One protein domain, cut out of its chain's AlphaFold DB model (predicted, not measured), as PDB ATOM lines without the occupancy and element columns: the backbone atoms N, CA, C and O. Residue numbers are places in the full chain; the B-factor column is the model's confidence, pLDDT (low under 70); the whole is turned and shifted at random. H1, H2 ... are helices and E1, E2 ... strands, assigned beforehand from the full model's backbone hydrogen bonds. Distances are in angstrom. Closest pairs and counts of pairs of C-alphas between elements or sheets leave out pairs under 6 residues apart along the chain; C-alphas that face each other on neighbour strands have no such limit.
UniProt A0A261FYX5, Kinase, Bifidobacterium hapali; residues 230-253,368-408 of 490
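AT A GLANCE: This is residues 230 to 253 and 368 to 408 of the 490 residues of the protein "Kinase" of Bifidobacterium hapali (UniProt A0A261FYX5). What does the model look like? A hairpin of two strands, E2 and E3, has the one longer helix, H3, packed over one face of it with residues 379 to 388. The short helices H1 and H2 sit by the first residues of H3, and E1 lies beyond E2. What is it made of? The printed part has 65 residues, with three named helices and three named strands in the order H1, H2, E1, H3, E2, E3, and its class is mixed, helices and strands; E2 and E3 form an antiparallel sheet. How large is it? It is compact and rounded, with a radius of gyration of the C-alphas of 10.9 A and spans of 32 by 26 by 19 A.

IN THESE COORDINATES: Where are the first elements? H1 is residues 237 to 241, beginning at C-alpha 237 at (119.031, 173.188, 104.573), and H2 is residues 243 to 246. What follows the cut? E1 is residues 369 to 373, 10.9 A long, and H3 is residues 376 to 388, 19.0 A long from C-alpha 376 at (127.029, 171.794, 97.325). Where is the hairpin? E2 is residues 393 to 397 and E3 is residues 403 to 407, each 13.5 A long; E3 ends at C-alpha 407 at (108.521, 174.868, 97.625).

HOW THE PARTS SIT: What do the short helices meet? H1 touches H3 at residues 376 to 380 of H3 alone, the closest C-alphas being those of Val 241 and Ser 376, 5.1 A apart. H2 and H3 only just touch, with 3 pairs of C-alphas within 8 A, at residue 376 of H3 alone; the closest are those of Gly 244 and Ser 376, 6.6 A apart. How do the strands stand? E1 pairs with no named strand, but E1 and E2 are near each other, with 10 pairs of C-alphas within 10 A. E2 and E3 are antiparallel at 169 degrees, with N 396 and O 404 within hydrogen-bond range at 2.8 A and N 406 and O 394 at 2.9 A. How close is H3 to the hairpin? Its closest C-alphas to E2 are those of Ala 386 and Gly 393, 5.2 A apart, and to E3 those of Arg 387 and Lys 407, 6.0 A apart. Are the helices' O i to N i+4 pairs within hydrogen-bond range? Every such pair is in H1, and 8 of 9 are in H3; H2 is too short for such a pair.

THE WHOLE: How far does it reach? The two C-alphas farthest apart, those of Ala 246 and Asp 390, are 31.9 A apart. Is the printed part cut? Residues 254 to 367 are not printed, and C-alphas 253 and 368 are 14.0 A apart across the cut. Are any links long? Of the links that are printed whole, none is long: H1 to H2, E1 to H3, H3 to E2 and E2 to E3 are tight. Where is confidence low? No printed residue is under 70, and the mean pLDDT of the printed part is 95.7.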
ATOM      1  N   ASP A 230     113.871 171.749 105.228       94.06
ATOM      2  CA  ASP A 230     113.451 172.194 106.559       94.06
ATOM      3  C   ASP A 230     112.135 171.555 107.074       94.06
ATOM      4  O   ASP A 230     111.491 172.084 107.978       94.06
ATOM      5  N   GLU A 231     111.701 170.412 106.515       91.06
ATOM      6  CA  GLU A 231     110.537 169.641 107.019       91.06
ATOM      7  C   GLU A 231     110.907 168.704 108.182       91.06
ATOM      8  O   GLU A 231     110.062 168.436 109.037       91.06
ATOM      9  N   THR A 232     112.138 168.184 108.214       89.88
ATOM     10  CA  THR A 232     112.602 167.202 109.208       89.88
ATOM     11  C   THR A 232     114.033 167.494 109.647       89.88
ATOM     12  O   THR A 232     114.762 168.206 108.962       89.88
ATOM     13  N   GLU A 233     114.474 166.871 110.742       89.00
ATOM     14  CA  GLU A 233     115.869 166.955 111.195       89.00
ATOM     15  C   GLU A 233     116.877 166.432 110.165       89.00
ATOM     16  O   GLU A 233     118.039 166.822 110.213       89.00
ATOM     17  N   GLN A 234     116.474 165.539 109.256       88.38
ATOM     18  CA  GLN A 234     117.340 164.989 108.207       88.38
ATOM     19  C   GLN A 234     117.359 165.853 106.944       88.38
ATOM     20  O   GLN A 234     118.299 165.770 106.164       88.38
ATOM     21  N   THR A 235     116.346 166.699 106.753       94.69
ATOM     22  CA  THR A 235     116.203 167.549 105.567       94.69
ATOM     23  C   THR A 235     116.411 169.026 105.867       94.69
ATOM     24  O   THR A 235     115.887 169.868 105.141       94.69
ATOM     25  N   THR A 236     117.158 169.368 106.922       97.12
ATOM     26  CA  THR A 236     117.569 170.760 107.159       97.12
ATOM     27  C   THR A 236     118.396 171.268 105.982       97.12
ATOM     28  O   THR A 236     119.125 170.490 105.364       97.12
ATOM     29  N   PHE A 237     118.297 172.561 105.674       97.12
ATOM     30  CA  PHE A 237     119.031 173.188 104.573       97.12
ATOM     31  C   PHE A 237     120.510 172.774 104.534       97.12
ATOM     32  O   PHE A 237     120.962 172.245 103.520       97.12
ATOM     33  N   ASP A 238     121.223 172.905 105.656       96.69
ATOM     34  CA  ASP A 238     122.651 172.574 105.739       96.69
ATOM     35  C   ASP A 238     122.937 171.101 105.423       96.69
ATOM     36  O   ASP A 238     123.901 170.793 104.724       96.69
ATOM     37  N   LYS A 239     122.081 170.178 105.888       96.75
ATOM     38  CA  LYS A 239     122.239 168.743 105.617       96.75
ATOM     39  C   LYS A 239     121.967 168.404 104.161       96.75
ATOM     40  O   LYS A 239     122.678 167.582 103.607       96.75
ATOM     41  N   VAL A 240     120.958 169.025 103.550       96.94
ATOM     42  CA  VAL A 240     120.631 168.809 102.132       96.94
ATOM     43  C   VAL A 240     121.754 169.334 101.242       96.94
ATOM     44  O   VAL A 240     122.157 168.650 100.308       96.94
ATOM     45  N   VAL A 241     122.280 170.523 101.548       97.06
ATOM     46  CA  VAL A 241     123.376 171.144 100.797       97.06
ATOM     47  C   VAL A 241     124.656 170.323 100.911       97.06
ATOM     48  O   VAL A 241     125.255 170.020  99.890       97.06
ATOM     49  N   ALA A 242     125.043 169.922 102.124       95.75
ATOM     50  CA  ALA A 242     126.273 169.168 102.364       95.75
ATOM     51  C   ALA A 242     126.153 167.662 102.057       95.75
ATOM     52  O   ALA A 242     127.125 166.925 102.225       95.75
ATOM     53  N   TYR A 243     124.976 167.177 101.643       95.69
ATOM     54  CA  TYR A 243     124.733 165.741 101.485       95.69
ATOM     55  C   TYR A 243     125.687 165.099 100.481       95.69
ATOM     56  O   TYR A 243     126.293 164.074 100.795       95.69
ATOM     57  N   GLY A 244     125.858 165.731  99.315       89.00
ATOM     58  CA  GLY A 244     126.728 165.231  98.253       89.00
ATOM     59  C   GLY A 244     128.219 165.276  98.604       89.00
ATOM     60  O   GLY A 244     128.977 164.440  98.125       89.00
ATOM     61  N   ASP A 245     128.649 166.179  99.493       91.88
ATOM     62  CA  ASP A 245     130.034 166.181  99.995       91.88
ATOM     63  C   ASP A 245     130.306 164.959 100.887       91.88
ATOM     64  O   ASP A 245     131.403 164.402 100.875       91.88
ATOM     65  N   ALA A 246     129.303 164.531 101.661       92.81
ATOM     66  CA  ALA A 246     129.383 163.343 102.510       92.81
ATOM     67  C   ALA A 246     129.112 162.032 101.746       92.81
ATOM     68  O   ALA A 246     129.574 160.975 102.174       92.81
ATOM     69  N   HIS A 247     128.385 162.102 100.628       93.94
ATOM     70  CA  HIS A 247     128.011 160.971  99.778       93.94
ATOM     71  C   HIS A 247     128.329 161.312  98.314       93.94
ATOM     72  O   HIS A 247     127.438 161.734  97.579       93.94
ATOM     73  N   PRO A 248     129.588 161.143  97.866       91.19
ATOM     74  CA  PRO A 248     129.984 161.512  96.505       91.19
ATOM     75  C   PRO A 248     129.162 160.818  95.408       91.19
ATOM     76  O   PRO A 248     128.904 161.420  94.367       91.19
ATOM     77  N   ASP A 249     128.688 159.594  95.667       94.62
ATOM     78  CA  ASP A 249     127.826 158.819  94.758       94.62
ATOM     79  C   ASP A 249     126.404 159.403  94.616       94.62
ATOM     80  O   ASP A 249     125.633 158.960  93.769       94.62
ATOM     81  N   ALA A 250     126.048 160.416  95.414       94.69
ATOM     82  CA  ALA A 250     124.781 161.137  95.318       94.69
ATOM     83  C   ALA A 250     124.781 162.211  94.209       94.69
ATOM     84  O   ALA A 250     123.731 162.788  93.909       94.69
ATOM     85  N   PHE A 251     125.937 162.484  93.588       96.00
ATOM     86  CA  PHE A 251     126.064 163.365  92.426       96.00
ATOM     87  C   PHE A 251     126.026 162.598  91.090       96.00
ATOM     88  O   PHE A 251     126.474 161.455  91.016       96.00
ATOM     89  N   PRO A 252     125.581 163.245  89.994       97.31
ATOM     90  CA  PRO A 252     125.007 164.591  89.948       97.31
ATOM     91  C   PRO A 252     123.577 164.640  90.507       97.31
ATOM     92  O   PRO A 252     122.839 163.662  90.439       97.31
ATOM     93  N   VAL A 253     123.164 165.805  91.013       98.06
ATOM     94  CA  VAL A 253     121.791 166.035  91.484       98.06
ATOM     95  C   VAL A 253     120.981 166.690  90.378       98.06
ATOM     96  O   VAL A 253     121.275 167.813  89.962       98.06
ATOM     97  N   ASP A 368     110.460 170.216  83.376       96.50
ATOM     98  CA  ASP A 368     111.719 170.834  82.964       96.50
ATOM     99  C   ASP A 368     112.832 170.479  83.957       96.50
ATOM    100  O   ASP A 368     112.674 170.671  85.167       96.50
ATOM    101  N   VAL A 369     113.987 170.051  83.448       97.50
ATOM    102  CA  VAL A 369     115.228 170.023  84.231       97.50
ATOM    103  C   VAL A 369     115.758 171.452  84.286       97.50
ATOM    104  O   VAL A 369     116.193 171.994  83.272       97.50
ATOM    105  N   VAL A 370     115.689 172.080  85.458       97.19
ATOM    106  CA  VAL A 370     116.095 173.483  85.634       97.19
ATOM    107  C   VAL A 370     117.581 173.628  85.955       97.19
ATOM    108  O   VAL A 370     118.158 174.678  85.693       97.19
ATOM    109  N   SER A 371     118.196 172.591  86.527       97.38
ATOM    110  CA  SER A 371     119.623 172.557  86.852       97.38
ATOM    111  C   SER A 371     120.110 171.115  87.020       97.38
ATOM    112  O   SER A 371     119.333 170.221  87.370       97.38
ATOM    113  N   ILE A 372     121.404 170.901  86.796       98.12
ATOM    114  CA  ILE A 372     122.131 169.689  87.183       98.12
ATOM    115  C   ILE A 372     123.280 170.158  88.074       98.12
ATOM    116  O   ILE A 372     124.158 170.877  87.605       98.12
ATOM    117  N   CYS A 373     123.242 169.787  89.352       98.12
ATOM    118  CA  CYS A 373     124.227 170.219  90.336       98.12
ATOM    119  C   CYS A 373     125.305 169.149  90.526       98.12
ATOM    120  O   CYS A 373     124.996 167.974  90.729       98.12
ATOM    121  N   HIS A 374     126.562 169.573  90.533       97.44
ATOM    122  CA  HIS A 374     127.750 168.747  90.741       97.44
ATOM    123  C   HIS A 374     128.485 169.077  92.045       97.44
ATOM    124  O   HIS A 374     129.467 168.418  92.378       97.44
ATOM    125  N   CYS A 375     128.033 170.097  92.780       96.62
ATOM    126  CA  CYS A 375     128.586 170.465  94.078       96.62
ATOM    127  C   CYS A 375     127.539 171.115  94.996       96.62
ATOM    128  O   CYS A 375     126.471 171.567  94.567       96.62
ATOM    129  N   SER A 376     127.878 171.215  96.279       97.12
ATOM    130  CA  SER A 376     127.029 171.794  97.325       97.12
ATOM    131  C   SER A 376     126.648 173.254  97.061       97.12
ATOM    132  O   SER A 376     125.518 173.660  97.336       97.12
ATOM    133  N   GLN A 377     127.541 174.059  96.472       97.19
ATOM    134  CA  GLN A 377     127.235 175.457  96.142       97.19
ATOM    135  C   GLN A 377     126.117 175.570  95.094       97.19
ATOM    136  O   GLN A 377     125.242 176.432  95.206       97.19
ATOM    137  N   GLU A 378     126.106 174.683  94.097       98.06
ATOM    138  CA  GLU A 378     125.064 174.639  93.066       98.06
ATOM    139  C   GLU A 378     123.724 174.147  93.628       98.06
ATOM    140  O   GLU A 378     122.670 174.678  93.263       98.06
ATOM    141  N   ILE A 379     123.749 173.196  94.573       98.06
ATOM    142  CA  ILE A 379     122.555 172.777  95.326       98.06
ATOM    143  C   ILE A 379     121.978 173.966  96.103       98.06
ATOM    144  O   ILE A 379     120.790 174.266  95.972       98.06
ATOM    145  N   ALA A 380     122.808 174.674  96.875       98.00
ATOM    146  CA  ALA A 380     122.377 175.822  97.673       98.00
ATOM    147  C   ALA A 380     121.736 176.914  96.804       98.00
ATOM    148  O   ALA A 380     120.660 177.420  97.137       98.00
ATOM    149  N   ARG A 381     122.354 177.229  95.658       98.00
ATOM    150  CA  ARG A 381     121.807 178.176  94.680       98.00
ATOM    151  C   ARG A 381     120.467 177.705  94.120       98.00
ATOM    152  O   ARG A 381     119.509 178.470  94.132       98.00
ATOM    153  N   SER A 382     120.368 176.440  93.716       97.69
ATOM    154  CA  SER A 382     119.125 175.873  93.174       97.69
ATOM    155  C   SER A 382     117.978 175.906  94.191       97.69
ATOM    156  O   SER A 382     116.834 176.168  93.825       97.69
ATOM    157  N   ILE A 383     118.267 175.690  95.481       97.81
ATOM    158  CA  ILE A 383     117.275 175.829  96.558       97.81
ATOM    159  C   ILE A 383     116.831 177.291  96.705       97.81
ATOM    160  O   ILE A 383     115.635 177.544  96.857       97.81
ATOM    161  N   ALA A 384     117.766 178.246  96.671       97.38
ATOM    162  CA  ALA A 384     117.454 179.670  96.775       97.38
ATOM    163  C   ALA A 384     116.581 180.147  95.603       97.38
ATOM    164  O   ALA A 384     115.527 180.742  95.833       97.38
ATOM    165  N   ASP A 385     116.957 179.798  94.371       97.19
ATOM    166  CA  ASP A 385     116.205 180.136  93.158       97.19
ATOM    167  C   ASP A 385     114.794 179.512  93.199       97.19
ATOM    168  O   ASP A 385     113.787 180.169  92.918       97.19
ATOM    169  N   ALA A 386     114.682 178.262  93.661       97.06
ATOM    170  CA  ALA A 386     113.399 177.578  93.810       97.06
ATOM    171  C   ALA A 386     112.486 178.153  94.904       97.06
ATOM    172  O   ALA A 386     111.277 177.921  94.864       97.06
ATOM    173  N   ARG A 387     113.014 178.883  95.894       96.94
ATOM    174  CA  ARG A 387     112.178 179.591  96.883       96.94
ATOM    175  C   ARG A 387     111.510 180.831  96.284       96.94
ATOM    176  O   ARG A 387     110.416 181.191  96.713       96.94
ATOM    177  N   GLN A 388     112.122 181.423  95.258       95.25
ATOM    178  CA  GLN A 388     111.702 182.690  94.648       95.25
ATOM    179  C   GLN A 388     110.828 182.530  93.394       95.25
ATOM    180  O   GLN A 388     110.288 183.516  92.901       95.25
ATOM    181  N   THR A 389     110.664 181.313  92.865       92.31
ATOM    182  CA  THR A 389     109.805 181.076  91.690       92.31
ATOM    183  C   THR A 389     108.320 181.337  91.978       92.31
ATOM    184  O   THR A 389     107.826 181.129  93.085       92.31
ATOM    185  N   ASP A 390     107.587 181.731  90.941       88.31
ATOM    186  CA  ASP A 390     106.124 181.823  90.902       88.31
ATOM    187  C   ASP A 390     105.426 180.453  90.757       88.31
ATOM    188  O   ASP A 390     104.210 180.336  90.930       88.31
ATOM    189  N   ARG A 391     106.181 179.388  90.455       92.62
ATOM    190  CA  ARG A 391     105.691 178.001  90.390       92.62
ATOM    191  C   ARG A 391     105.660 177.348  91.776       92.62
ATOM    192  O   ARG A 391     105.976 177.975  92.784       92.62
ATOM    193  N   GLU A 392     105.269 176.070  91.862       95.69
ATOM    194  CA  GLU A 392     105.226 175.368  93.158       95.69
ATOM    195  C   GLU A 392     106.622 175.226  93.780       95.69
ATOM    196  O   GLU A 392     106.745 175.316  95.002       95.69
ATOM    197  N   GLY A 393     107.655 175.010  92.964       97.50
ATOM    198  CA  GLY A 393     109.040 174.830  93.391       97.50
ATOM    199  C   GLY A 393     109.745 173.769  92.546       97.50
ATOM    200  O   GLY A 393     109.466 173.651  91.350       97.50
ATOM    201  N   VAL A 394     110.627 172.982  93.164       98.50
ATOM    202  CA  VAL A 394     111.409 171.925  92.495       98.50
ATOM    203  C   VAL A 394     111.503 170.645  93.323       98.50
ATOM    204  O   VAL A 394     111.263 170.643  94.536       98.50
ATOM    205  N   VAL A 395     111.874 169.551  92.663       98.56
ATOM    206  CA  VAL A 395     112.331 168.308  93.292       98.56
ATOM    207  C   VAL A 395     113.795 168.089  92.914       98.56
ATOM    208  O   VAL A 395     114.162 168.217  91.750       98.56
ATOM    209  N   LEU A 396     114.626 167.809  93.913       98.44
ATOM    210  CA  LEU A 396     116.020 167.412  93.774       98.44
ATOM    211  C   LEU A 396     116.060 165.884  93.806       98.44
ATOM    212  O   LEU A 396     115.614 165.289  94.792       98.44
ATOM    213  N   TYR A 397     116.591 165.284  92.746       97.75
ATOM    214  CA  TYR A 397     116.849 163.855  92.620       97.75
ATOM    215  C   TYR A 397     118.356 163.626  92.688       97.75
ATOM    216  O   TYR A 397     119.082 163.984  91.759       97.75
ATOM    217  N   PHE A 398     118.821 163.080  93.806       97.31
ATOM    218  CA  PHE A 398     120.208 162.670  93.985       97.31
ATOM    219  C   PHE A 398     120.444 161.334  93.265       97.31
ATOM    220  O   PHE A 398     119.526 160.521  93.134       97.31
ATOM    221  N   ALA A 399     121.665 161.113  92.774       95.00
ATOM    222  CA  ALA A 399     122.005 159.945  91.960       95.00
ATOM    223  C   ALA A 399     121.921 158.613  92.727       95.00
ATOM    224  O   ALA A 399     121.676 157.568  92.126       95.00
ATOM    225  N   ASP A 400     122.031 158.657  94.054       93.19
ATOM    226  CA  ASP A 400     121.846 157.515  94.952       93.19
ATOM    227  C   ASP A 400     120.367 157.211  95.269       93.19
ATOM    228  O   ASP A 400     120.058 156.293  96.029       93.19
ATOM    229  N   GLY A 401     119.441 157.973  94.679       92.44
ATOM    230  CA  GLY A 401     118.000 157.807  94.838       92.44
ATOM    231  C   GLY A 401     117.380 158.657  95.946       92.44
ATOM    232  O   GLY A 401     116.151 158.642  96.091       92.44
ATOM    233  N   TRP A 402     118.164 159.432  96.708       94.56
ATOM    234  CA  TRP A 402     117.583 160.358  97.677       94.56
ATOM    235  C   TRP A 402     116.802 161.476  96.974       94.56
ATOM    236  O   TRP A 402     117.191 161.998  95.930       94.56
ATOM    237  N   MET A 403     115.659 161.854  97.546       96.81
ATOM    238  CA  MET A 403     114.780 162.877  96.980       96.81
ATOM    239  C   MET A 403     114.420 163.917  98.029       96.81
ATOM    240  O   MET A 403     113.985 163.589  99.136       96.81
ATOM    241  N   VAL A 404     114.513 165.190  97.651       97.50
ATOM    242  CA  VAL A 404     114.129 166.323  98.500       97.50
ATOM    243  C   VAL A 404     113.367 167.338  97.664       97.50
ATOM    244  O   VAL A 404     113.707 167.593  96.518       97.50
ATOM    245  N   LYS A 405     112.320 167.948  98.219       97.81
ATOM    246  CA  LYS A 405     111.563 169.001  97.519       97.81
ATOM    247  C   LYS A 405     111.788 170.379  98.115       97.81
ATOM    248  O   LYS A 405     111.872 170.546  99.330       97.81
ATOM    249  N   VAL A 406     111.761 171.388  97.266       98.12
ATOM    250  CA  VAL A 406     111.712 172.793  97.667       98.12
ATOM    251  C   VAL A 406     110.390 173.350  97.179       98.12
ATOM    252  O   VAL A 406     109.961 173.050  96.068       98.12
ATOM    253  N   LYS A 407     109.718 174.129  98.023       97.06
ATOM    254  CA  LYS A 407     108.521 174.868  97.625       97.06
ATOM    255  C   LYS A 407     108.825 176.347  97.645       97.06
ATOM    256  O   LYS A 407     109.501 176.783  98.576       97.06
ATOM    257  N   SER A 408     108.275 177.078  96.686       97.06
ATOM    258  CA  SER A 408     108.374 178.529  96.674       97.06
ATOM    259  C   SER A 408     107.658 179.146  97.868       97.06
ATOM    260  O   SER A 408     106.672 178.601  98.391       97.06
TER     261      SER A 408